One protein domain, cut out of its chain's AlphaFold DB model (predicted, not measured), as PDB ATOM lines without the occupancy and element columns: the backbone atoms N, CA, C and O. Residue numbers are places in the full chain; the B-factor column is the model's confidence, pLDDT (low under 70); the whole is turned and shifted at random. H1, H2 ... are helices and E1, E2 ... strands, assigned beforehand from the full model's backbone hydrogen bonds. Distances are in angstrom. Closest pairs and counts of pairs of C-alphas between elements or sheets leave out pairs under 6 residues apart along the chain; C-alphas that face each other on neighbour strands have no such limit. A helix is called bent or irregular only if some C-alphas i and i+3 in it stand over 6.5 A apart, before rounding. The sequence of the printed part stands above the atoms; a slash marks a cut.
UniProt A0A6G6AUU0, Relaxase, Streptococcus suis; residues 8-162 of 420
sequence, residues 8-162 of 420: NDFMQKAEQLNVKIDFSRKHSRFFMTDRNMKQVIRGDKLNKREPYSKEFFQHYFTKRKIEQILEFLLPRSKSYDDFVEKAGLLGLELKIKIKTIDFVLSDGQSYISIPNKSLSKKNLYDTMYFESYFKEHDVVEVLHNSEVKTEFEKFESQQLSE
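Overview. This is residues 8 to 162 of the 420 residues of the protein "Relaxase" of Streptococcus suis (UniProt A0A6G6AUU0). Two lobes of unequal size are strung along a long axis: a small one of the hairpin E1 and E2 with H1 and H2, set off from a larger one round the long helix H3. In the larger lobe H3 crosses one face of the three-stranded sheet E3 E4 E5, H4 stands beside that sheet at the E3 edge, and H6 and H7 lie near the end of H3 away from the small lobe. The printed part has 155 residues with seven named helices and five named strands, in the order H1 E1 E2 H2 H3 H4 E3 E4 E5 H5 H6 H7, and its class is mixed, helices and strands. Both sheets are antiparallel, in the orders E1 E2 and E3 E4 E5. The whole is loose, with a radius of gyration of the C-alphas of 18.9 A, and elongated, spanning 60 by 35 by 28 A.

Along the chain. H1, residues 8 to 16, begins at C-alpha 8 (11.329, 44.596, -35.394). E1 is residues 19 to 22, E2 29 to 32 and H2 43 to 46. H3, residues 54 to 76, is 33.4 A long and only just irregular: C-alphas 72 and 75 are 6.8 A apart. H4 is residues 80 to 89, E3 92 to 97, E4 100 to 106 with 19.3 A, E5 111 to 115, H5 116 to 119 and H6 127 to 136. H7, residues 148 to 160, is 18.0 A long and ends at C-alpha 160 (-1.975, 47.622, -28.463).

Arrangement. E3, E4 and E5 form a meander, each strand the antiparallel neighbour of the one before; N 95 and O 102 are 2.8 A apart, N 103 and O 114 2.8 A. H3 is on this sheet, making two layers, at a height over the sheet of 8.4 A; it lies over E4 and E5 and runs across the strands, at 75 degrees to E4 on the local plane. H4 stands at the sheet's level. With residues 69 to 74 alone H3 touches H4, at a steep tilt of 52 degrees, closest at the C-alphas of Leu 73 and Phe 83, 6.6 A. H3 and H7 only just touch, with 3 pairs of C-alphas within 8 A, closest at Phe 72 and Phe 152, 7.2 A. H4 and H6 only just touch, closest at the C-alphas of Tyr 80 and Phe 130, 6.6 A. H5 only grazes the sheet. In the hairpin E1 and E2, N 20 and O 31 are 2.8 A apart. H1 and H3 are apart, as are H2 and H3. Every O i to N i+4 pair is within hydrogen-bond range in H1, H4 and H7, 17 of 19 in H3 and 5 of 6 in H6; H2 and H5 are too short for such a pair.

Size, cuts and confidence. The two C-alphas farthest apart, those of Asn 36 and Lys 135, are 60.4 A apart. The printed part has no cut, and the link from H6 to H7 is long. The mean pLDDT of the printed part is 85.0; residues 36 to 39, 108 to 109, 140 and 161 to 162 are under 70.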
ATOM      1  N   ASN A   8      11.238  43.819 -34.158       88.88
ATOM      2  CA  ASN A   8      11.329  44.596 -35.394       88.88
ATOM      3  C   ASN A   8      10.724  45.989 -35.207       88.88
ATOM      4  O   ASN A   8      11.373  46.979 -35.542       88.88
ATOM      5  N   ASP A   9       9.544  46.066 -34.595       88.56
ATOM      6  CA  ASP A   9       8.892  47.316 -34.196       88.56
ATOM      7  C   ASP A   9       9.790  48.127 -33.244       88.56
ATOM      8  O   ASP A   9       9.956  49.337 -33.390       88.56
ATOM      9  N   PHE A  10      10.482  47.458 -32.314       91.75
ATOM     10  CA  PHE A  10      11.490  48.110 -31.478       91.75
ATOM     11  C   PHE A  10      12.629  48.741 -32.286       91.75
ATOM     12  O   PHE A  10      13.028  49.866 -31.985       91.75
ATOM     13  N   MET A  11      13.156  48.035 -33.289       90.94
ATOM     14  CA  MET A  11      14.237  48.554 -34.130       90.94
ATOM     15  C   MET A  11      13.781  49.741 -34.984       90.94
ATOM     16  O   MET A  11      14.529  50.709 -35.104       90.94
ATOM     17  N   GLN A  12      12.555  49.702 -35.515       89.81
ATOM     18  CA  GLN A  12      11.965  50.811 -36.271       89.81
ATOM     19  C   GLN A  12      11.785  52.054 -35.393       89.81
ATOM     20  O   GLN A  12      12.285  53.129 -35.727       89.81
ATOM     21  N   LYS A  13      11.173  51.895 -34.213       90.12
ATOM     22  CA  LYS A  13      10.996  52.990 -33.245       90.12
ATOM     23  C   LYS A  13      12.327  53.542 -32.737       90.12
ATOM     24  O   LYS A  13      12.455  54.742 -32.518       90.12
ATOM     25  N   ALA A  14      13.339  52.691 -32.554       90.00
ATOM     26  CA  ALA A  14      14.675  53.147 -32.182       90.00
ATOM     27  C   ALA A  14      15.269  54.071 -33.257       90.00
ATOM     28  O   ALA A  14      15.784  55.133 -32.915       90.00
ATOM     29  N   GLU A  15      15.147  53.714 -34.537       88.88
ATOM     30  CA  GLU A  15      15.634  54.540 -35.645       88.88
ATOM     31  C   GLU A  15      14.895  55.883 -35.739       88.88
ATOM     32  O   GLU A  15      15.548  56.921 -35.866       88.88
ATOM     33  N   GLN A  16      13.567  55.888 -35.586       86.44
ATOM     34  CA  GLN A  16      12.753  57.115 -35.528       86.44
ATOM     35  C   GLN A  16      13.186  58.042 -34.383       86.44
ATOM     36  O   GLN A  16      13.282  59.257 -34.547       86.44
ATOM     37  N   LEU A  17      13.539  57.460 -33.237       88.19
ATOM     38  CA  LEU A  17      14.078  58.171 -32.078       88.19
ATOM     39  C   LEU A  17      15.568  58.511 -32.210       88.19
ATOM     40  O   LEU A  17      16.221  58.841 -31.220       88.19
ATOM     41  N   ASN A  18      16.113  58.460 -33.428       88.88
ATOM     42  CA  ASN A  18      17.502  58.765 -33.738       88.88
ATOM     43  C   ASN A  18      18.505  57.857 -33.017       88.88
ATOM     44  O   ASN A  18      19.625  58.277 -32.746       88.88
ATOM     45  N   VAL A  19      18.144  56.611 -32.705       89.94
ATOM     46  CA  VAL A  19      19.025  55.623 -32.070       89.94
ATOM     47  C   VAL A  19      19.340  54.492 -33.044       89.94
ATOM     48  O   VAL A  19      18.501  53.663 -33.380       89.94
ATOM     49  N   LYS A  20      20.607  54.397 -33.442       90.06
ATOM     50  CA  LYS A  20      21.152  53.264 -34.191       90.06
ATOM     51  C   LYS A  20      21.734  52.229 -33.240       90.06
ATOM     52  O   LYS A  20      22.546  52.560 -32.373       90.06
ATOM     53  N   ILE A  21      21.348  50.971 -33.443       92.31
ATOM     54  CA  ILE A  21      21.827  49.831 -32.661       92.31
ATOM     55  C   ILE A  21      22.525  48.839 -33.594       92.31
ATOM     56  O   ILE A  21      21.931  48.340 -34.544       92.31
ATOM     57  N   ASP A  22      23.794  48.552 -33.318       90.69
ATOM     58  CA  ASP A  22      24.621  47.607 -34.066       90.69
ATOM     59  C   ASP A  22      24.922  46.367 -33.211       90.69
ATOM     60  O   ASP A  22      25.534  46.455 -32.144       90.69
ATOM     61  N   PHE A  23      24.505  45.199 -33.706       91.62
ATOM     62  CA  PHE A  23      24.705  43.889 -33.080       91.62
ATOM     63  C   PHE A  23      25.798  43.043 -33.761       91.62
ATOM     64  O   PHE A  23      25.958  41.873 -33.433       91.62
ATOM     65  N   SER A  24      26.556  43.595 -34.717       87.44
ATOM     66  CA  SER A  24      27.555  42.854 -35.511       87.44
ATOM     67  C   SER A  24      28.806  42.435 -34.729       87.44
ATOM     68  O   SER A  24      29.618  41.637 -35.202       87.44
ATOM     69  N   ARG A  25      29.010  43.003 -33.539       84.69
ATOM     70  CA  ARG A  25      30.183  42.775 -32.689       84.69
ATOM     71  C   ARG A  25      29.790  42.000 -31.432       84.69
ATOM     72  O   ARG A  25      28.621  41.854 -31.113       84.69
ATOM     73  N   LYS A  26      30.800  41.569 -30.668       82.69
ATOM     74  CA  LYS A  26      30.624  40.855 -29.389       82.69
ATOM     75  C   LYS A  26      29.673  41.565 -28.412       82.69
ATOM     76  O   LYS A  26      28.955  40.904 -27.673       82.69
ATOM     77  N   HIS A  27      29.715  42.893 -28.378       84.81
ATOM     78  CA  HIS A  27      28.824  43.718 -27.570       84.81
ATOM     79  C   HIS A  27      28.011  44.605 -28.505       84.81
ATOM     80  O   HIS A  27      28.580  45.149 -29.460       84.81
ATOM     81  N   SER A  28      26.720  44.761 -28.210       89.62
ATOM     82  CA  SER A  28      25.848  45.698 -28.913       89.62
ATOM     83  C   SER A  28      26.385  47.119 -28.782       89.62
ATOM     84  O   SER A  28      27.019  47.473 -27.785       89.62
ATOM     85  N   ARG A  29      26.186  47.933 -29.816       88.69
ATOM     86  CA  ARG A  29      26.656  49.317 -29.881       88.69
ATOM     87  C   ARG A  29      25.481  50.230 -30.159       88.69
ATOM     88  O   ARG A  29      24.732  49.989 -31.092       88.69
ATOM     89  N   PHE A  30      25.365  51.280 -29.368       89.06
ATOM     90  CA  PHE A  30      24.310  52.273 -29.433       89.06
ATOM     91  C   PHE A  30      24.916  53.603 -29.860       89.06
ATOM     92  O   PHE A  30      25.971  54.015 -29.361       89.06
ATOM     93  N   PHE A  31      24.249  54.261 -30.795       86.38
ATOM     94  CA  PHE A  31      24.678  55.526 -31.364       86.38
ATOM     95  C   PHE A  31      23.464  56.416 -31.604       86.38
ATOM     96  O   PHE A  31      22.524  55.985 -32.262       86.38
ATOM     97  N   MET A  32      23.485  57.645 -31.093       85.81
ATOM     98  CA  MET A  32      22.433  58.620 -31.368       85.81
ATOM     99  C   MET A  32      22.818  59.483 -32.571       85.81
ATOM    100  O   MET A  32      23.901  60.067 -32.580       85.81
ATOM    101  N   THR A  33      21.954  59.562 -33.582       84.25
ATOM    102  CA  THR A  33      22.202  60.295 -34.834       84.25
ATOM    103  C   THR A  33      21.857  61.773 -34.758       84.25
ATOM    104  O   THR A  33      22.392  62.556 -35.535       84.25
ATOM    105  N   ASP A  34      21.004  62.171 -33.820       79.50
ATOM    106  CA  ASP A  34      20.634  63.567 -33.569       79.50
ATOM    107  C   ASP A  34      21.631  64.291 -32.648       79.50
ATOM    108  O   ASP A  34      21.392  65.423 -32.233       79.50
ATOM    109  N   ARG A  35      22.738  63.629 -32.292       70.69
ATOM    110  CA  ARG A  35      23.809  64.176 -31.460       70.69
ATOM    111  C   ARG A  35      25.132  64.134 -32.206       70.69
ATOM    112  O   ARG A  35      25.415  63.200 -32.951       70.69
ATOM    113  N   ASN A  36      26.020  65.065 -31.865       68.38
ATOM    114  CA  ASN A  36      27.436  65.001 -32.236       68.38
ATOM    115  C   ASN A  36      28.196  63.942 -31.408       68.38
ATOM    116  O   ASN A  36      29.280  64.212 -30.890       68.38
ATOM    117  N   MET A  37      27.641  62.731 -31.268       67.25
ATOM    118  CA  MET A  37      28.293  61.631 -30.558       67.25
ATOM    119  C   MET A  37      29.611  61.275 -31.244       67.25
ATOM    120  O   MET A  37      29.641  60.864 -32.402       67.25
ATOM    121  N   LYS A  38      30.720  61.419 -30.513       67.00
ATOM    122  CA  LYS A  38      32.063  61.084 -31.009       67.00
ATOM    123  C   LYS A  38      32.457  59.630 -30.735       67.00
ATOM    124  O   LYS A  38      33.376  59.122 -31.369       67.00
ATOM    125  N   GLN A  39      31.749  58.939 -29.837       67.94
ATOM    126  CA  GLN A  39      31.980  57.528 -29.515       67.94
ATOM    127  C   GLN A  39      30.672  56.743 -29.399       67.94
ATOM    128  O   GLN A  39      29.656  57.257 -28.934       67.94
ATOM    129  N   VAL A  40      30.715  55.467 -29.792       82.50
ATOM    130  CA  VAL A  40      29.607  54.519 -29.610       82.50
ATOM    131  C   VAL A  40      29.553  54.019 -28.168       82.50
ATOM    132  O   VAL A  40      30.585  53.709 -27.568       82.50
ATOM    133  N   ILE A  41      28.348  53.868 -27.624       82.06
ATOM    134  CA  ILE A  41      28.146  53.307 -26.285       82.06
ATOM    135  C   ILE A  41      27.931  51.802 -26.426       82.06
ATOM    136  O   ILE A  41      27.132  51.365 -27.248       82.06
ATOM    137  N   ARG A  42      28.644  50.981 -25.653       82.38
ATOM    138  CA  ARG A  42      28.459  49.522 -25.692       82.38
ATOM    139  C   ARG A  42      27.344  49.089 -24.734       82.38
ATOM    140  O   ARG A  42      27.215  49.666 -23.658       82.38
ATOM    141  N   GLY A  43      26.566  48.071 -25.090       81.50
ATOM    142  CA  GLY A  43      25.424  47.609 -24.292       81.50
ATOM    143  C   GLY A  43      25.790  47.143 -22.885       81.50
ATOM    144  O   GLY A  43      25.126  47.515 -21.923       81.50
ATOM    145  N   ASP A  44      26.925  46.456 -22.728       80.25
ATOM    146  CA  ASP A  44      27.483  46.060 -21.424       80.25
ATOM    147  C   ASP A  44      27.877  47.253 -20.537       80.25
ATOM    148  O   ASP A  44      28.068  47.106 -19.327       80.25
ATOM    149  N   LYS A  45      27.994  48.441 -21.136       76.12
ATOM    150  CA  LYS A  45      28.298  49.701 -20.457       76.12
ATOM    151  C   LYS A  45      27.056  50.529 -20.146       76.12
ATOM    152  O   LYS A  45      27.125  51.344 -19.232       76.12
ATOM    153  N   LEU A  46      25.936  50.305 -20.840       75.75
ATOM    154  CA  LEU A  46      24.646  50.911 -20.486       75.75
ATOM    155  C   LEU A  46      24.127  50.343 -19.165       75.75
ATOM    156  O   LEU A  46      23.742  51.092 -18.273       75.75
ATOM    157  N   ASN A  47      24.163  49.018 -19.019       72.06
ATOM    158  CA  ASN A  47      23.806  48.348 -17.780       72.06
ATOM    159  C   ASN A  47      24.731  47.151 -17.560       72.06
ATOM    160  O   ASN A  47      24.688  46.161 -18.284       72.06
ATOM    161  N   LYS A  48      25.543  47.204 -16.499       70.38
ATOM    162  CA  LYS A  48      26.471  46.109 -16.168       70.38
ATOM    163  C   LYS A  48      25.757  44.783 -15.879       70.38
ATOM    164  O   LYS A  48      26.391  43.736 -15.949       70.38
ATOM    165  N   ARG A  49      24.469  44.822 -15.513       74.50
ATOM    166  CA  ARG A  49      23.653  43.630 -15.236       74.50
ATOM    167  C   ARG A  49      23.001  43.055 -16.491       74.50
ATOM    168  O   ARG A  49      22.725  41.863 -16.519       74.50
ATOM    169  N   GLU A  50      22.772  43.881 -17.508       79.75
ATOM    170  CA  GLU A  50      22.035  43.514 -18.716       79.75
ATOM    171  C   GLU A  50      22.777  44.052 -19.944       79.75
ATOM    172  O   GLU A  50      22.711  45.245 -20.229       79.75
ATOM    173  N   PRO A  51      23.492  43.202 -20.703       77.25
ATOM    174  CA  PRO A  51      24.365  43.664 -21.778       77.25
ATOM    175  C   PRO A  51      23.619  44.155 -23.028       77.25
ATOM    176  O   PRO A  51      24.274  44.455 -24.025       77.25
ATOM    177  N   TYR A  52      22.279  44.196 -23.002       87.62
ATOM    178  CA  TYR A  52      21.410  44.583 -24.118       87.62
ATOM    179  C   TYR A  52      21.858  43.985 -25.460       87.62
ATOM    180  O   TYR A  52      21.988  44.686 -26.466       87.62
ATOM    181  N   SER A  53      22.191  42.693 -25.465       89.50
ATOM    182  CA  SER A  53      22.562  41.976 -26.685       89.50
ATOM    183  C   SER A  53      21.334  41.712 -27.558       89.50
ATOM    184  O   SER A  53      20.195  41.919 -27.135       89.50
ATOM    185  N   LYS A  54      21.548  41.225 -28.783       89.62
ATOM    186  CA  LYS A  54      20.435  40.846 -29.659       89.62
ATOM    187  C   LYS A  54      19.574  39.766 -29.002       89.62
ATOM    188  O   LYS A  54      18.354  39.883 -28.974       89.62
ATOM    189  N   GLU A  55      20.222  38.775 -28.395       88.38
ATOM    190  CA  GLU A  55      19.569  37.672 -27.690       88.38
ATOM    191  C   GLU A  55      18.773  38.179 -26.488       88.38
ATOM    192  O   GLU A  55      17.694  37.666 -26.222       88.38
ATOM    193  N   PHE A  56      19.265  39.205 -25.782       90.06
ATOM    194  CA  PHE A  56      18.524  39.828 -24.686       90.06
ATOM    195  C   PHE A  56      17.190  40.403 -25.169       90.06
ATOM    196  O   PHE A  56      16.151  40.089 -24.592       90.06
ATOM    197  N   PHE A  57      17.201  41.212 -26.234       90.19
ATOM    198  CA  PHE A  57      15.973  41.813 -26.756       90.19
ATOM    199  C   PHE A  57      15.023  40.758 -27.317       90.19
ATOM    200  O   PHE A  57      13.834  40.781 -27.013       90.19
ATOM    201  N   GLN A  58      15.546  39.798 -28.080       89.12
ATOM    202  CA  GLN A  58      14.746  38.689 -28.590       89.12
ATOM    203  C   GLN A  58      14.104  37.900 -27.443       89.12
ATOM    204  O   GLN A  58      12.895  37.695 -27.437       89.12
ATOM    205  N   HIS A  59      14.877  37.551 -26.411       90.19
ATOM    206  CA  HIS A  59      14.355  36.862 -25.237       90.19
ATOM    207  C   HIS A  59      13.302  37.705 -24.498       90.19
ATOM    208  O   HIS A  59      12.289  37.149 -24.072       90.19
ATOM    209  N   TYR A  60      13.503  39.019 -24.363       90.56
ATOM    210  CA  TYR A  60      12.542  39.935 -23.742       90.56
ATOM    211  C   TYR A  60      11.191  39.927 -24.474       90.56
ATOM    212  O   TYR A  60      10.157  39.706 -23.841       90.56
ATOM    213  N   PHE A  61      11.186  40.097 -25.800       90.69
ATOM    214  CA  PHE A  61       9.944  40.120 -26.581       90.69
ATOM    215  C   PHE A  61       9.277  38.744 -26.656       90.69
ATOM    216  O   PHE A  61       8.067  38.648 -26.467       90.69
ATOM    217  N   THR A  62      10.045  37.662 -26.824       90.75
ATOM    218  CA  THR A  62       9.494  36.297 -26.786       90.75
ATOM    219  C   THR A  62       8.861  35.992 -25.435       90.75
ATOM    220  O   THR A  62       7.773  35.430 -25.379       90.75
ATOM    221  N   LYS A  63       9.500  36.403 -24.336       91.62
ATOM    222  CA  LYS A  63       8.949  36.239 -22.991       91.62
ATOM    223  C   LYS A  63       7.589  36.924 -22.866       91.62
ATOM    224  O   LYS A  63       6.626  36.271 -22.478       91.62
ATOM    225  N   ARG A  64       7.519  38.203 -23.244       89.75
ATOM    226  CA  ARG A  64       6.291  39.006 -23.198       89.75
ATOM    227  C   ARG A  64       5.181  38.382 -24.048       89.75
ATOM    228  O   ARG A  64       4.053  38.267 -23.582       89.75
ATOM    229  N   LYS A  65       5.510  37.903 -25.252       90.31
ATOM    230  CA  LYS A  65       4.556  37.227 -26.142       90.31
ATOM    231  C   LYS A  65       4.009  35.934 -25.533       90.31
ATOM    232  O   LYS A  65       2.813  35.682 -25.611       90.31
ATOM    233  N   ILE A  66       4.856  35.120 -24.899       91.56
ATOM    234  CA  ILE A  66       4.406  33.898 -24.214       91.56
ATOM    235  C   ILE A  66       3.499  34.250 -23.029       91.56
ATOM    236  O   ILE A  66       2.475  33.597 -22.850       91.56
ATOM    237  N   GLU A  67       3.830  35.280 -22.244       91.44
ATOM    238  CA  GLU A  67       2.963  35.757 -21.156       91.44
ATOM    239  C   GLU A  67       1.578  36.184 -21.680       91.44
ATOM    240  O   GLU A  67       0.571  35.769 -21.112       91.44
ATOM    241  N   GLN A  68       1.516  36.906 -22.806       90.25
ATOM    242  CA  GLN A  68       0.253  37.282 -23.462       90.25
ATOM    243  C   GLN A  68      -0.544  36.069 -23.962       90.25
ATOM    244  O   GLN A  68      -1.757  36.005 -23.773       90.25
ATOM    245  N   ILE A  69       0.124  35.087 -24.578       92.38
ATOM    246  CA  ILE A  69      -0.525  33.842 -25.021       92.38
ATOM    247  C   ILE A  69      -1.114  33.095 -23.819       92.38
ATOM    248  O   ILE A  69      -2.241  32.607 -23.892       92.38
ATOM    249  N   LEU A  70      -0.379  33.015 -22.706       91.62
ATOM    250  CA  LEU A  70      -0.862  32.375 -21.482       91.62
ATOM    251  C   LEU A  70      -2.074  33.102 -20.903       91.62
ATOM    252  O   LEU A  70      -3.063  32.453 -20.579       91.62
ATOM    253  N   GLU A  71      -2.018  34.428 -20.805       91.00
ATOM    254  CA  GLU A  71      -3.133  35.250 -20.326       91.00
ATOM    255  C   GLU A  71      -4.394  35.068 -21.181       91.00
ATOM    256  O   GLU A  71      -5.499  34.953 -20.650       91.00
ATOM    257  N   PHE A  72      -4.228  34.962 -22.499       92.25
ATOM    258  CA  PHE A  72      -5.335  34.746 -23.420       92.25
ATOM    259  C   PHE A  72      -5.920  33.326 -23.343       92.25
ATOM    260  O   PHE A  72      -7.145  33.171 -23.289       92.25
ATOM    261  N   LEU A  73      -5.065  32.295 -23.357       92.12
ATOM    262  CA  LEU A  73      -5.479  30.896 -23.520       92.12
ATOM    263  C   LEU A  73      -5.903  30.209 -22.224       92.12
ATOM    264  O   LEU A  73      -6.795  29.363 -22.278       92.12
ATOM    265  N   LEU A  74      -5.292  30.534 -21.080       90.44
ATOM    266  CA  LEU A  74      -5.605  29.895 -19.795       90.44
ATOM    267  C   LEU A  74      -7.113  29.926 -19.461       90.44
ATOM    268  O   LEU A  74      -7.682  28.851 -19.281       90.44
ATOM    269  N   PRO A  75      -7.809  31.083 -19.483       89.88
ATOM    270  CA  PRO A  75      -9.246  31.133 -19.183       89.88
ATOM    271  C   PRO A  75     -10.147  30.546 -20.288       89.88
ATOM    272  O   PRO A  75     -11.353  30.398 -20.083       89.88
ATOM    273  N   ARG A  76      -9.582  30.227 -21.463       88.44
ATOM    274  CA  ARG A  76     -10.293  29.785 -22.681       88.44
ATOM    275  C   ARG A  76     -10.012  28.333 -23.067       88.44
ATOM    276  O   ARG A  76     -10.396  27.889 -24.157       88.44
ATOM    277  N   SER A  77      -9.329  27.592 -22.198       89.06
ATOM    278  CA  SER A  77      -8.949  26.196 -22.423       89.06
ATOM    279  C   SER A  77      -9.630  25.275 -21.414       89.06
ATOM    280  O   SER A  77      -9.680  25.582 -20.229       89.06
ATOM    281  N   LYS A  78     -10.163  24.143 -21.885       86.50
ATOM    282  CA  LYS A  78     -10.931  23.172 -21.076       86.50
ATOM    283  C   LYS A  78     -10.065  22.202 -20.288       86.50
ATOM    284  O   LYS A  78     -10.511  21.641 -19.294       86.50
ATOM    285  N   SER A  79      -8.860  21.952 -20.768       88.94
ATOM    286  CA  SER A  79      -7.906  21.033 -20.167       88.94
ATOM    287  C   SER A  79      -6.496  21.434 -20.578       88.94
ATOM    288  O   SER A  79      -6.308  22.274 -21.462       88.94
ATOM    289  N   TYR A  80      -5.502  20.795 -19.966       88.88
ATOM    290  CA  TYR A  80      -4.113  20.951 -20.382       88.88
ATOM    291  C   TYR A  80      -3.903  20.566 -21.854       88.88
ATOM    292  O   TYR A  80      -3.243  21.301 -22.581       88.88
ATOM    293  N   ASP A  81      -4.511  19.470 -22.311       89.88
ATOM    294  CA  ASP A  81      -4.380  19.020 -23.702       89.88
ATOM    295  C   ASP A  81      -5.005  20.027 -24.682       89.88
ATOM    296  O   ASP A  81      -4.373  20.397 -25.669       89.88
ATOM    297  N   ASP A  82      -6.196  20.553 -24.364       89.56
ATOM    298  CA  ASP A  82      -6.858  21.606 -25.154       89.56
ATOM    299  C   ASP A  82      -6.012  22.890 -25.195       89.56
ATOM    300  O   ASP A  82      -5.852  23.513 -26.244       89.56
ATOM    301  N   PHE A  83      -5.399  23.260 -24.066       92.00
ATOM    302  CA  PHE A  83      -4.467  24.382 -24.000       92.00
ATOM    303  C   PHE A  83      -3.239  24.166 -24.898       92.00
ATOM    304  O   PHE A  83      -2.854  25.077 -25.630       92.00
ATOM    305  N   VAL A  84      -2.627  22.977 -24.868       91.75
ATOM    306  CA  VAL A  84      -1.438  22.656 -25.676       91.75
ATOM    307  C   VAL A  84      -1.765  22.677 -27.170       91.75
ATOM    308  O   VAL A  84      -0.987  23.233 -27.948       91.75
ATOM    309  N   GLU A  85      -2.919  22.143 -27.580       91.31
ATOM    310  CA  GLU A  85      -3.374  22.220 -28.973       91.31
ATOM    311  C   GLU A  85      -3.534  23.675 -29.434       91.31
ATOM    312  O   GLU A  85      -3.000  24.062 -30.477       91.31
ATOM    313  N   LYS A  86      -4.212  24.508 -28.636       92.56
ATOM    314  CA  LYS A  86      -4.434  25.928 -28.946       92.56
ATOM    315  C   LYS A  86      -3.140  26.736 -28.956       92.56
ATOM    316  O   LYS A  86      -2.942  27.558 -29.849       92.56
ATOM    317  N   ALA A  87      -2.239  26.483 -28.009       92.44
ATOM    318  CA  ALA A  87      -0.916  27.098 -27.962       92.44
ATOM    319  C   ALA A  87      -0.117  26.784 -29.236       92.44
ATOM    320  O   ALA A  87       0.472  27.690 -29.833       92.44
ATOM    321  N   GLY A  88      -0.189  25.540 -29.720       91.25
ATOM    322  CA  GLY A  88       0.441  25.124 -30.971       91.25
ATOM    323  C   GLY A  88      -0.050  25.915 -32.188       91.25
ATOM    324  O   GLY A  88       0.749  26.268 -33.056       91.25
ATOM    325  N   LEU A  89      -1.336  26.281 -32.233       90.38
ATOM    326  CA  LEU A  89      -1.893  27.118 -33.306       90.38
ATOM    327  C   LEU A  89      -1.319  28.541 -33.315       90.38
ATOM    328  O   LEU A  89      -1.260  29.157 -34.381       90.38
ATOM    329  N   LEU A  90      -0.873  29.040 -32.160       91.12
ATOM    330  CA  LEU A  90      -0.206  30.336 -31.997       91.12
ATOM    331  C   LEU A  90       1.330  30.237 -32.090       91.12
ATOM    332  O   LEU A  90       2.025  31.217 -31.832       91.12
ATOM    333  N   GLY A  91       1.871  29.069 -32.458       90.38
ATOM    334  CA  GLY A  91       3.313  28.847 -32.595       90.38
ATOM    335  C   GLY A  91       4.047  28.603 -31.273       90.38
ATOM    336  O   GLY A  91       5.278  28.657 -31.250       90.38
ATOM    337  N   LEU A  92       3.319  28.338 -30.182       93.62
ATOM    338  CA  LEU A  92       3.872  28.033 -28.864       93.62
ATOM    339  C   LEU A  92       3.858  26.522 -28.596       93.62
ATOM    340  O   LEU A  92       2.805  25.902 -28.482       93.62
ATOM    341  N   GLU A  93       5.038  25.936 -28.426       92.62
ATOM    342  CA  GLU A  93       5.234  24.530 -28.069       92.62
ATOM    343  C   GLU A  93       5.696  24.412 -26.606       92.62
ATOM    344  O   GLU A  93       6.619  25.105 -26.172       92.62
ATOM    345  N   LEU A  94       5.083  23.511 -25.832       91.31
ATOM    346  CA  LEU A  94       5.470  23.231 -24.446       91.31
ATOM    347  C   LEU A  94       6.285  21.935 -24.377       91.31
ATOM    348  O   LEU A  94       5.763  20.847 -24.609       91.31
ATOM    349  N   LYS A  95       7.563  22.033 -24.000       88.38
ATOM    350  CA  LYS A  95       8.454  20.877 -23.824       88.38
ATOM    351  C   LYS A  95       8.574  20.520 -22.353       88.38
ATOM    352  O   LYS A  95       9.251  21.206 -21.586       88.38
ATOM    353  N   ILE A  96       7.934  19.421 -21.966       83.94
ATOM    354  CA  ILE A  96       8.002  18.897 -20.602       83.94
ATOM    355  C   ILE A  96       9.369  18.239 -20.376       83.94
ATOM    356  O   ILE A  96       9.771  17.308 -21.074       83.94
ATOM    357  N   LYS A  97      10.073  18.705 -19.350       79.94
ATOM    358  CA  LYS A  97      11.195  18.027 -18.695       79.94
ATOM    359  C   LYS A  97      10.717  17.526 -17.331       79.94
ATOM    360  O   LYS A  97       9.713  18.007 -16.819       79.94
ATOM    361  N   ILE A  98      11.468  16.611 -16.713       72.06
ATOM    362  CA  ILE A  98      11.101  15.856 -15.489       72.06
ATOM    363  C   ILE A  98      10.312  16.676 -14.439       72.06
ATOM    364  O   ILE A  98       9.397  16.135 -13.829       72.06
ATOM    365  N   LYS A  99      10.648  17.960 -14.212       73.00
ATOM    366  CA  LYS A  99       9.908  18.876 -13.313       73.00
ATOM    367  C   LYS A  99       9.761  20.314 -13.837       73.00
ATOM    368  O   LYS A  99       9.474  21.223 -13.064       73.00
ATOM    369  N   THR A 100      10.059  20.568 -15.106       81.19
ATOM    370  CA  THR A 100      10.067  21.932 -15.660       81.19
ATOM    371  C   THR A 100       9.490  21.928 -17.057       81.19
ATOM    372  O   THR A 100       9.686  20.968 -17.795       81.19
ATOM    373  N   ILE A 101       8.825  23.012 -17.433       86.31
ATOM    374  CA  ILE A 101       8.309  23.199 -18.787       86.31
ATOM    375  C   ILE A 101       9.165  24.262 -19.465       86.31
ATOM    376  O   ILE A 101       9.367  25.346 -18.914       86.31
ATOM    377  N   ASP A 102       9.678  23.937 -20.645       90.00
ATOM    378  CA  ASP A 102      10.309  24.911 -21.524       90.00
ATOM    379  C   ASP A 102       9.297  25.339 -22.583       90.00
ATOM    380  O   ASP A 102       8.742  24.511 -23.303       90.00
ATOM    381  N   PHE A 103       9.075  26.643 -22.682       92.38
ATOM    382  CA  PHE A 103       8.179  27.252 -23.651       92.38
ATOM    383  C   PHE A 103       8.978  27.623 -24.891       92.38
ATOM    384  O   PHE A 103       9.921  28.410 -24.810       92.38
ATOM    385  N   VAL A 104       8.644  27.035 -26.031       92.31
ATOM    386  CA  VAL A 104       9.322  27.273 -27.303       92.31
ATOM    387  C   VAL A 104       8.374  28.032 -28.210       92.31
ATOM    388  O   VAL A 104       7.392  27.472 -28.683       92.31
ATOM    389  N   LEU A 105       8.666  29.307 -28.444       91.69
ATOM    390  CA  LEU A 105       7.913  30.116 -29.395       91.69
ATOM    391  C   LEU A 105       8.635  30.098 -30.743       91.69
ATOM    392  O   LEU A 105       9.834  30.387 -30.802       91.69
ATOM    393  N   SER A 106       7.906  29.747 -31.799       86.19
ATOM    394  CA  SER A 106       8.382  29.743 -33.182       86.19
ATOM    395  C   SER A 106       7.747  30.888 -33.962       86.19
ATOM    396  O   SER A 106       6.526  31.036 -33.965       86.19
ATOM    397  N   ASP A 107       8.572  31.666 -34.659       70.56
ATOM    398  CA  ASP A 107       8.139  32.718 -35.591       70.56
ATOM    399  C   ASP A 107       8.190  32.259 -37.063       70.56
ATOM    400  O   ASP A 107       8.053  33.056 -37.989       70.56
ATOM    401  N   GLY A 108       8.390  30.955 -37.295       66.19
ATOM    402  CA  GLY A 108       8.471  30.344 -38.625       66.19
ATOM    403  C   GLY A 108       9.868  30.354 -39.260       66.19
ATOM    404  O   GLY A 108      10.102  29.566 -40.176       66.19
ATOM    405  N   GLN A 109      10.811  31.169 -38.773       66.12
ATOM    406  CA  GLN A 109      12.213  31.181 -39.237       66.12
ATOM    407  C   GLN A 109      13.198  30.776 -38.137       66.12
ATOM    408  O   GLN A 109      14.261  30.218 -38.417       66.12
ATOM    409  N   SER A 110      12.847  31.039 -36.883       75.75
ATOM    410  CA  SER A 110      13.640  30.742 -35.706       75.75
ATOM    411  C   SER A 110      12.743  30.312 -34.544       75.75
ATOM    412  O   SER A 110      11.522  30.460 -34.575       75.75
ATOM    413  N   TYR A 111      13.349  29.723 -33.515       84.06
ATOM    414  CA  TYR A 111      12.646  29.403 -32.281       84.06
ATOM    415  C   TYR A 111      13.478  29.837 -31.084       84.06
ATOM    416  O   TYR A 111      14.706  29.706 -31.074       84.06
ATOM    417  N   ILE A 112      12.799  30.331 -30.056       87.00
ATOM    418  CA  ILE A 112      13.427  30.731 -28.799       87.00
ATOM    419  C   ILE A 112      12.766  29.945 -27.679       87.00
ATOM    420  O   ILE A 112      11.542  29.895 -27.567       87.00
ATOM    421  N   SER A 113      13.600  29.300 -26.867       91.06
ATOM    422  CA  SER A 113      13.159  28.503 -25.730       91.06
ATOM    423  C   SER A 113      13.341  29.288 -24.438       91.06
ATOM    424  O   SER A 113      14.439  29.755 -24.137       91.06
ATOM    425  N   ILE A 114      12.260  29.409 -23.673       89.75
ATOM    426  CA  ILE A 114      12.219  30.082 -22.382       89.75
ATOM    427  C   ILE A 114      11.829  29.061 -21.311       89.75
ATOM    428  O   ILE A 114      10.718  28.528 -21.351       89.75
ATOM    429  N   PRO A 115      12.697  28.780 -20.327       89.00
ATOM    430  CA  PRO A 115      12.344  27.896 -19.225       89.00
ATOM    431  C   PRO A 115      11.320  28.570 -18.306       89.00
ATOM    432  O   PRO A 115      11.398  29.778 -18.061       89.00
ATOM    433  N   ASN A 116      10.404  27.790 -17.725       85.81
ATOM    434  CA  ASN A 116       9.340  28.290 -16.844       85.81
ATOM    435  C   ASN A 116       9.823  29.236 -15.726       85.81
ATOM    436  O   ASN A 116       9.171  30.237 -15.440       85.81
ATOM    437  N   LYS A 117      10.998  28.976 -15.138       84.50
ATOM    438  CA  LYS A 117      11.616  29.812 -14.089       84.50
ATOM    439  C   LYS A 117      11.932  31.239 -14.540       84.50
ATOM    440  O   LYS A 117      11.957  32.147 -13.715       84.50
ATOM    441  N   SER A 118      12.211  31.432 -15.826       84.38
ATOM    442  CA  SER A 118      12.535  32.740 -16.403       84.38
ATOM    443  C   SER A 118      11.297  33.460 -16.944       84.38
ATOM    444  O   SER A 118      11.374  34.656 -17.246       84.38
ATOM    445  N   LEU A 119      10.170  32.746 -17.059       83.62
ATOM    446  CA  LEU A 119       8.968  33.221 -17.731       83.62
ATOM    447  C   LEU A 119       8.160  34.195 -16.879       83.62
ATOM    448  O   LEU A 119       7.813  35.251 -17.374       83.62
ATOM    449  N   SER A 120       7.906  33.908 -15.604       79.31
ATOM    450  CA  SER A 120       7.195  34.848 -14.736       79.31
ATOM    451  C   SER A 120       7.726  34.807 -13.315       79.31
ATOM    452  O   SER A 120       8.142  33.768 -12.812       79.31
ATOM    453  N   LYS A 121       7.693  35.967 -12.655       77.81
ATOM    454  CA  LYS A 121       7.941  36.063 -11.211       77.81
ATOM    455  C   LYS A 121       6.684  35.750 -10.392       77.81
ATOM    456  O   LYS A 121       6.811  35.508  -9.198       77.81
ATOM    457  N   LYS A 122       5.498  35.804 -11.013       81.62
ATOM    458  CA  LYS A 122       4.201  35.615 -10.344       81.62
ATOM    459  C   LYS A 122       3.850  34.134 -10.227       81.62
ATOM    460  O   LYS A 122       3.563  33.670  -9.133       81.62
ATOM    461  N   ASN A 123       3.927  33.409 -11.344       82.81
ATOM    462  CA  ASN A 123       3.537  32.003 -11.429       82.81
ATOM    463  C   ASN A 123       4.687  31.153 -11.976       82.81
ATOM    464  O   ASN A 123       5.268  31.468 -13.015       82.81
ATOM    465  N   LEU A 124       4.991  30.050 -11.291       84.19
ATOM    466  CA  LEU A 124       5.927  29.037 -11.765       84.19
ATOM    467  C   LEU A 124       5.136  28.049 -12.627       84.19
ATOM    468  O   LEU A 124       4.675  27.040 -12.114       84.19
ATOM    469  N   TYR A 125       4.924  28.380 -13.905       85.06
ATOM    470  CA  TYR A 125       4.159  27.572 -14.868       85.06
ATOM    471  C   TYR A 125       4.803  26.187 -15.101       85.06
ATOM    472  O   TYR A 125       5.504  25.952 -16.086       85.06
ATOM    473  N   ASP A 126       4.645  25.279 -14.146       86.56
ATOM    474  CA  ASP A 126       5.080  23.888 -14.176       86.56
ATOM    475  C   ASP A 126       3.876  22.943 -14.316       86.56
ATOM    476  O   ASP A 126       2.728  23.374 -14.419       86.56
ATOM    477  N   THR A 127       4.136  21.636 -14.362       84.81
ATOM    478  CA  THR A 127       3.077  20.631 -14.514       84.81
ATOM    479  C   THR A 127       2.049  20.712 -13.383       84.81
ATOM    480  O   THR A 127       0.854  20.608 -13.640       84.81
ATOM    481  N   MET A 128       2.501  20.972 -12.150       86.19
ATOM    482  CA  MET A 128       1.621  21.084 -10.985       86.19
ATOM    483  C   MET A 128       0.696  22.295 -11.102       86.19
ATOM    484  O   MET A 128      -0.487  22.172 -10.800       86.19
ATOM    485  N   TYR A 129       1.213  23.433 -11.579       89.25
ATOM    486  CA  TYR A 129       0.430  24.643 -11.812       89.25
ATOM    487  C   TYR A 129      -0.720  24.395 -12.789       89.25
ATOM    488  O   TYR A 129      -1.860  24.741 -12.488       89.25
ATOM    489  N   PHE A 130      -0.447  23.785 -13.948       88.12
ATOM    490  CA  PHE A 130      -1.500  23.514 -14.933       88.12
ATOM    491  C   PHE A 130      -2.512  22.487 -14.412       88.12
ATOM    492  O   PHE A 130      -3.713  22.659 -14.612       88.12
ATOM    493  N   GLU A 131      -2.051  21.455 -13.697       84.94
ATOM    494  CA  GLU A 131      -2.937  20.476 -13.066       84.94
ATOM    495  C   GLU A 131      -3.866  21.102 -12.022       84.94
ATOM    496  O   GLU A 131      -5.036  20.729 -11.972       84.94
ATOM    497  N   SER A 132      -3.375  22.014 -11.176       88.31
ATOM    498  CA  SER A 132      -4.220  22.717 -10.203       88.31
ATOM    499  C   SER A 132      -5.135  23.730 -10.883       88.31
ATOM    500  O   SER A 132      -6.322  23.781 -10.572       88.31
ATOM    501  N   TYR A 133      -4.620  24.486 -11.858       87.94
ATOM    502  CA  TYR A 133      -5.365  25.546 -12.536       87.94
ATOM    503  C   TYR A 133      -6.648  25.012 -13.180       87.94
ATOM    504  O   TYR A 133      -7.729  25.487 -12.846       87.94
ATOM    505  N   PHE A 134      -6.552  23.964 -14.008       87.44
ATOM    506  CA  PHE A 134      -7.715  23.379 -14.693       87.44
ATOM    507  C   PHE A 134      -8.619  22.521 -13.791       87.44
ATOM    508  O   PHE A 134      -9.698  22.123 -14.219       87.44
ATOM    509  N   LYS A 135      -8.198  22.204 -12.558       86.50
ATOM    510  CA  LYS A 135      -9.074  21.571 -11.553       86.50
ATOM    511  C   LYS A 135      -9.902  22.595 -10.784       86.50
ATOM    512  O   LYS A 135     -11.003  22.275 -10.354       86.50
ATOM    513  N   GLU A 136      -9.338  23.777 -10.554       85.75
ATOM    514  CA  GLU A 136      -9.923  24.812  -9.698       85.75
ATOM    515  C   GLU A 136     -10.691  25.882 -10.482       85.75
ATOM    516  O   GLU A 136     -11.566  26.532  -9.916       85.75
ATOM    517  N   HIS A 137     -10.366  26.078 -11.763       79.56
ATOM    518  CA  HIS A 137     -10.950  27.124 -12.598       79.56
ATOM    519  C   HIS A 137     -11.780  26.513 -13.725       79.56
ATOM    520  O   HIS A 137     -11.275  25.725 -14.527       79.56
ATOM    521  N   ASP A 138     -13.043  26.928 -13.804       74.19
ATOM    522  CA  ASP A 138     -13.916  26.610 -14.927       74.19
ATOM    523  C   ASP A 138     -13.603  27.498 -16.137       74.19
ATOM    524  O   ASP A 138     -13.161  28.644 -16.012       74.19
ATOM    525  N   VAL A 139     -13.875  26.970 -17.331       73.00
ATOM    526  CA  VAL A 139     -13.716  27.716 -18.584       73.00
ATOM    527  C   VAL A 139     -14.667  28.900 -18.611       73.00
ATOM    528  O   VAL A 139     -15.885  28.730 -18.546       73.00
ATOM    529  N   VAL A 140     -14.102  30.094 -18.773       68.38
ATOM    530  CA  VAL A 140     -14.862  31.349 -18.821       68.38
ATOM    531  C   VAL A 140     -15.546  31.516 -20.179       68.38
ATOM    532  O   VAL A 140     -16.683  31.975 -20.253       68.38
ATOM    533  N   GLU A 141     -14.869  31.116 -21.257       71.75
ATOM    534  CA  GLU A 141     -15.332  31.288 -22.634       71.75
ATOM    535  C   GLU A 141     -14.847  30.120 -23.507       71.75
ATOM    536  O   GLU A 141     -13.654  29.806 -23.551       71.75
ATOM    537  N   VAL A 142     -15.771  29.432 -24.188       73.50
ATOM    538  CA  VAL A 142     -15.426  28.292 -25.048       73.50
ATOM    539  C   VAL A 142     -14.877  28.809 -26.373       73.50
ATOM    540  O   VAL A 142     -15.635  29.216 -27.243       73.50
ATOM    541  N   LEU A 143     -13.557  28.740 -26.532       82.12
ATOM    542  CA  LEU A 143     -12.873  29.096 -27.773       82.12
ATOM    543  C   LEU A 143     -12.670  27.859 -28.658       82.12
ATOM    544  O   LEU A 143     -12.074  26.869 -28.212       82.12
ATOM    545  N   HIS A 144     -13.145  27.911 -29.905       83.50
ATOM    546  CA  HIS A 144     -12.914  26.864 -30.902       83.50
ATOM    547  C   HIS A 144     -11.550  27.024 -31.580       83.50
ATOM    548  O   HIS A 144     -11.130  28.134 -31.897       83.50
ATOM    549  N   ASN A 145     -10.878  25.907 -31.877       83.69
ATOM    550  CA  ASN A 145      -9.537  25.892 -32.479       83.69
ATOM    551  C   ASN A 145      -9.440  26.702 -33.789       83.69
ATOM    552  O   ASN A 145      -8.415  27.323 -34.052       83.69
ATOM    553  N   SER A 146     -10.509  26.756 -34.590       82.31
ATOM    554  CA  SER A 146     -10.559  27.557 -35.823       82.31
ATOM    555  C   SER A 146     -10.500  29.070 -35.590       82.31
ATOM    556  O   SER A 146     -10.079  29.799 -36.482       82.31
ATOM    557  N   GLU A 147     -10.909  29.538 -34.412       88.12
ATOM    558  CA  GLU A 147     -11.066  30.959 -34.070       88.12
ATOM    559  C   GLU A 147      -9.904  31.487 -33.219       88.12
ATOM    560  O   GLU A 147      -9.762  32.695 -33.042       88.12
ATOM    561  N   VAL A 148      -9.031  30.601 -32.722       88.38
ATOM    562  CA  VAL A 148      -7.926  30.950 -31.811       88.38
ATOM    563  C   VAL A 148      -7.039  32.050 -32.380       88.38
ATOM    564  O   VAL A 148      -6.733  33.003 -31.675       88.38
ATOM    565  N   LYS A 149      -6.647  31.943 -33.654       87.81
ATOM    566  CA  LYS A 149      -5.792  32.950 -34.296       87.81
ATOM    567  C   LYS A 149      -6.491  34.303 -34.399       87.81
ATOM    568  O   LYS A 149      -5.928  35.306 -33.985       87.81
ATOM    569  N   THR A 150      -7.728  34.316 -34.893       88.12
ATOM    570  CA  THR A 150      -8.483  35.553 -35.126       88.12
ATOM    571  C   THR A 150      -8.852  36.264 -33.828       88.12
ATOM    572  O   THR A 150      -8.778  37.485 -33.751       88.12
ATOM    573  N   GLU A 151      -9.237  35.519 -32.789       90.25
ATOM    574  CA  GLU A 151      -9.551  36.102 -31.480       90.25
ATOM    575  C   GLU A 151      -8.289  36.559 -30.746       90.25
ATOM    576  O   GLU A 151      -8.307  37.594 -30.081       90.25
ATOM    577  N   PHE A 152      -7.167  35.853 -30.920       89.56
ATOM    578  CA  PHE A 152      -5.888  36.309 -30.392       89.56
ATOM    579  C   PHE A 152      -5.428  37.607 -31.070       89.56
ATOM    580  O   PHE A 152      -5.073  38.546 -30.373       89.56
ATOM    581  N   GLU A 153      -5.529  37.728 -32.397       87.81
ATOM    582  CA  GLU A 153      -5.215  38.972 -33.124       87.81
ATOM    583  C   GLU A 153      -6.062  40.166 -32.641       87.81
ATOM    584  O   GLU A 153      -5.549  41.279 -32.481       87.81
ATOM    585  N   LYS A 154      -7.351  39.946 -32.341       88.25
ATOM    586  CA  LYS A 154      -8.215  40.971 -31.728       88.25
ATOM    587  C   LYS A 154      -7.752  41.335 -30.320       88.25
ATOM    588  O   LYS A 154      -7.695  42.519 -29.995       88.25
ATOM    589  N   PHE A 155      -7.418  40.339 -29.500       87.94
ATOM    590  CA  PHE A 155      -6.893  40.551 -28.150       87.94
ATOM    591  C   PHE A 155      -5.590  41.361 -28.176       87.94
ATOM    592  O   PHE A 155      -5.445  42.324 -27.426       87.94
ATOM    593  N   GLU A 156      -4.673  41.040 -29.091       84.94
ATOM    594  CA  GLU A 156      -3.445  41.810 -29.287       84.94
ATOM    595  C   GLU A 156      -3.741  43.251 -29.697       84.94
ATOM    596  O   GLU A 156      -3.176  44.179 -29.125       84.94
ATOM    597  N   SER A 157      -4.676  43.448 -30.626       82.81
ATOM    598  CA  SER A 157      -5.100  44.780 -31.080       82.81
ATOM    599  C   SER A 157      -5.689  45.632 -29.949       82.81
ATOM    600  O   SER A 157      -5.486  46.843 -29.918       82.81
ATOM    601  N   GLN A 158      -6.390  45.017 -28.992       83.56
ATOM    602  CA  GLN A 158      -6.902  45.713 -27.808       83.56
ATOM    603  C   GLN A 158      -5.767  46.112 -26.862       83.56
ATOM    604  O   GLN A 158      -5.698  47.264 -26.446       83.56
ATOM    605  N   GLN A 159      -4.835  45.202 -26.580       78.00
ATOM    606  CA  GLN A 159      -3.655  45.482 -25.749       78.00
ATOM    607  C   GLN A 159      -2.735  46.542 -26.375       78.00
ATOM    608  O   GLN A 159      -2.088  47.318 -25.678       78.00
ATOM    609  N   LEU A 160      -2.705  46.609 -27.706       71.44
ATOM    610  CA  LEU A 160      -1.975  47.622 -28.463       71.44
ATOM    611  C   LEU A 160      -2.519  49.036 -28.250       71.44
ATOM    612  O   LEU A 160      -1.743  49.978 -28.347       71.44
ATOM    613  N   SER A 161      -3.804  49.194 -27.916       67.62
ATOM    614  CA  SER A 161      -4.379  50.517 -27.633       67.62
ATOM    615  C   SER A 161      -3.830  51.173 -26.360       67.62
ATOM    616  O   SER A 161      -3.930  52.387 -26.208       67.62
ATOM    617  N   GLU A 162      -3.221  50.393 -25.464       67.75
ATOM    618  CA  GLU A 162      -2.542  50.897 -24.263       67.75
ATOM    619  C   GLU A 162      -1.080  51.305 -24.526       67.75
ATOM    620  O   GLU A 162      -0.443  51.937 -23.681       67.75
TER     621      GLU A 162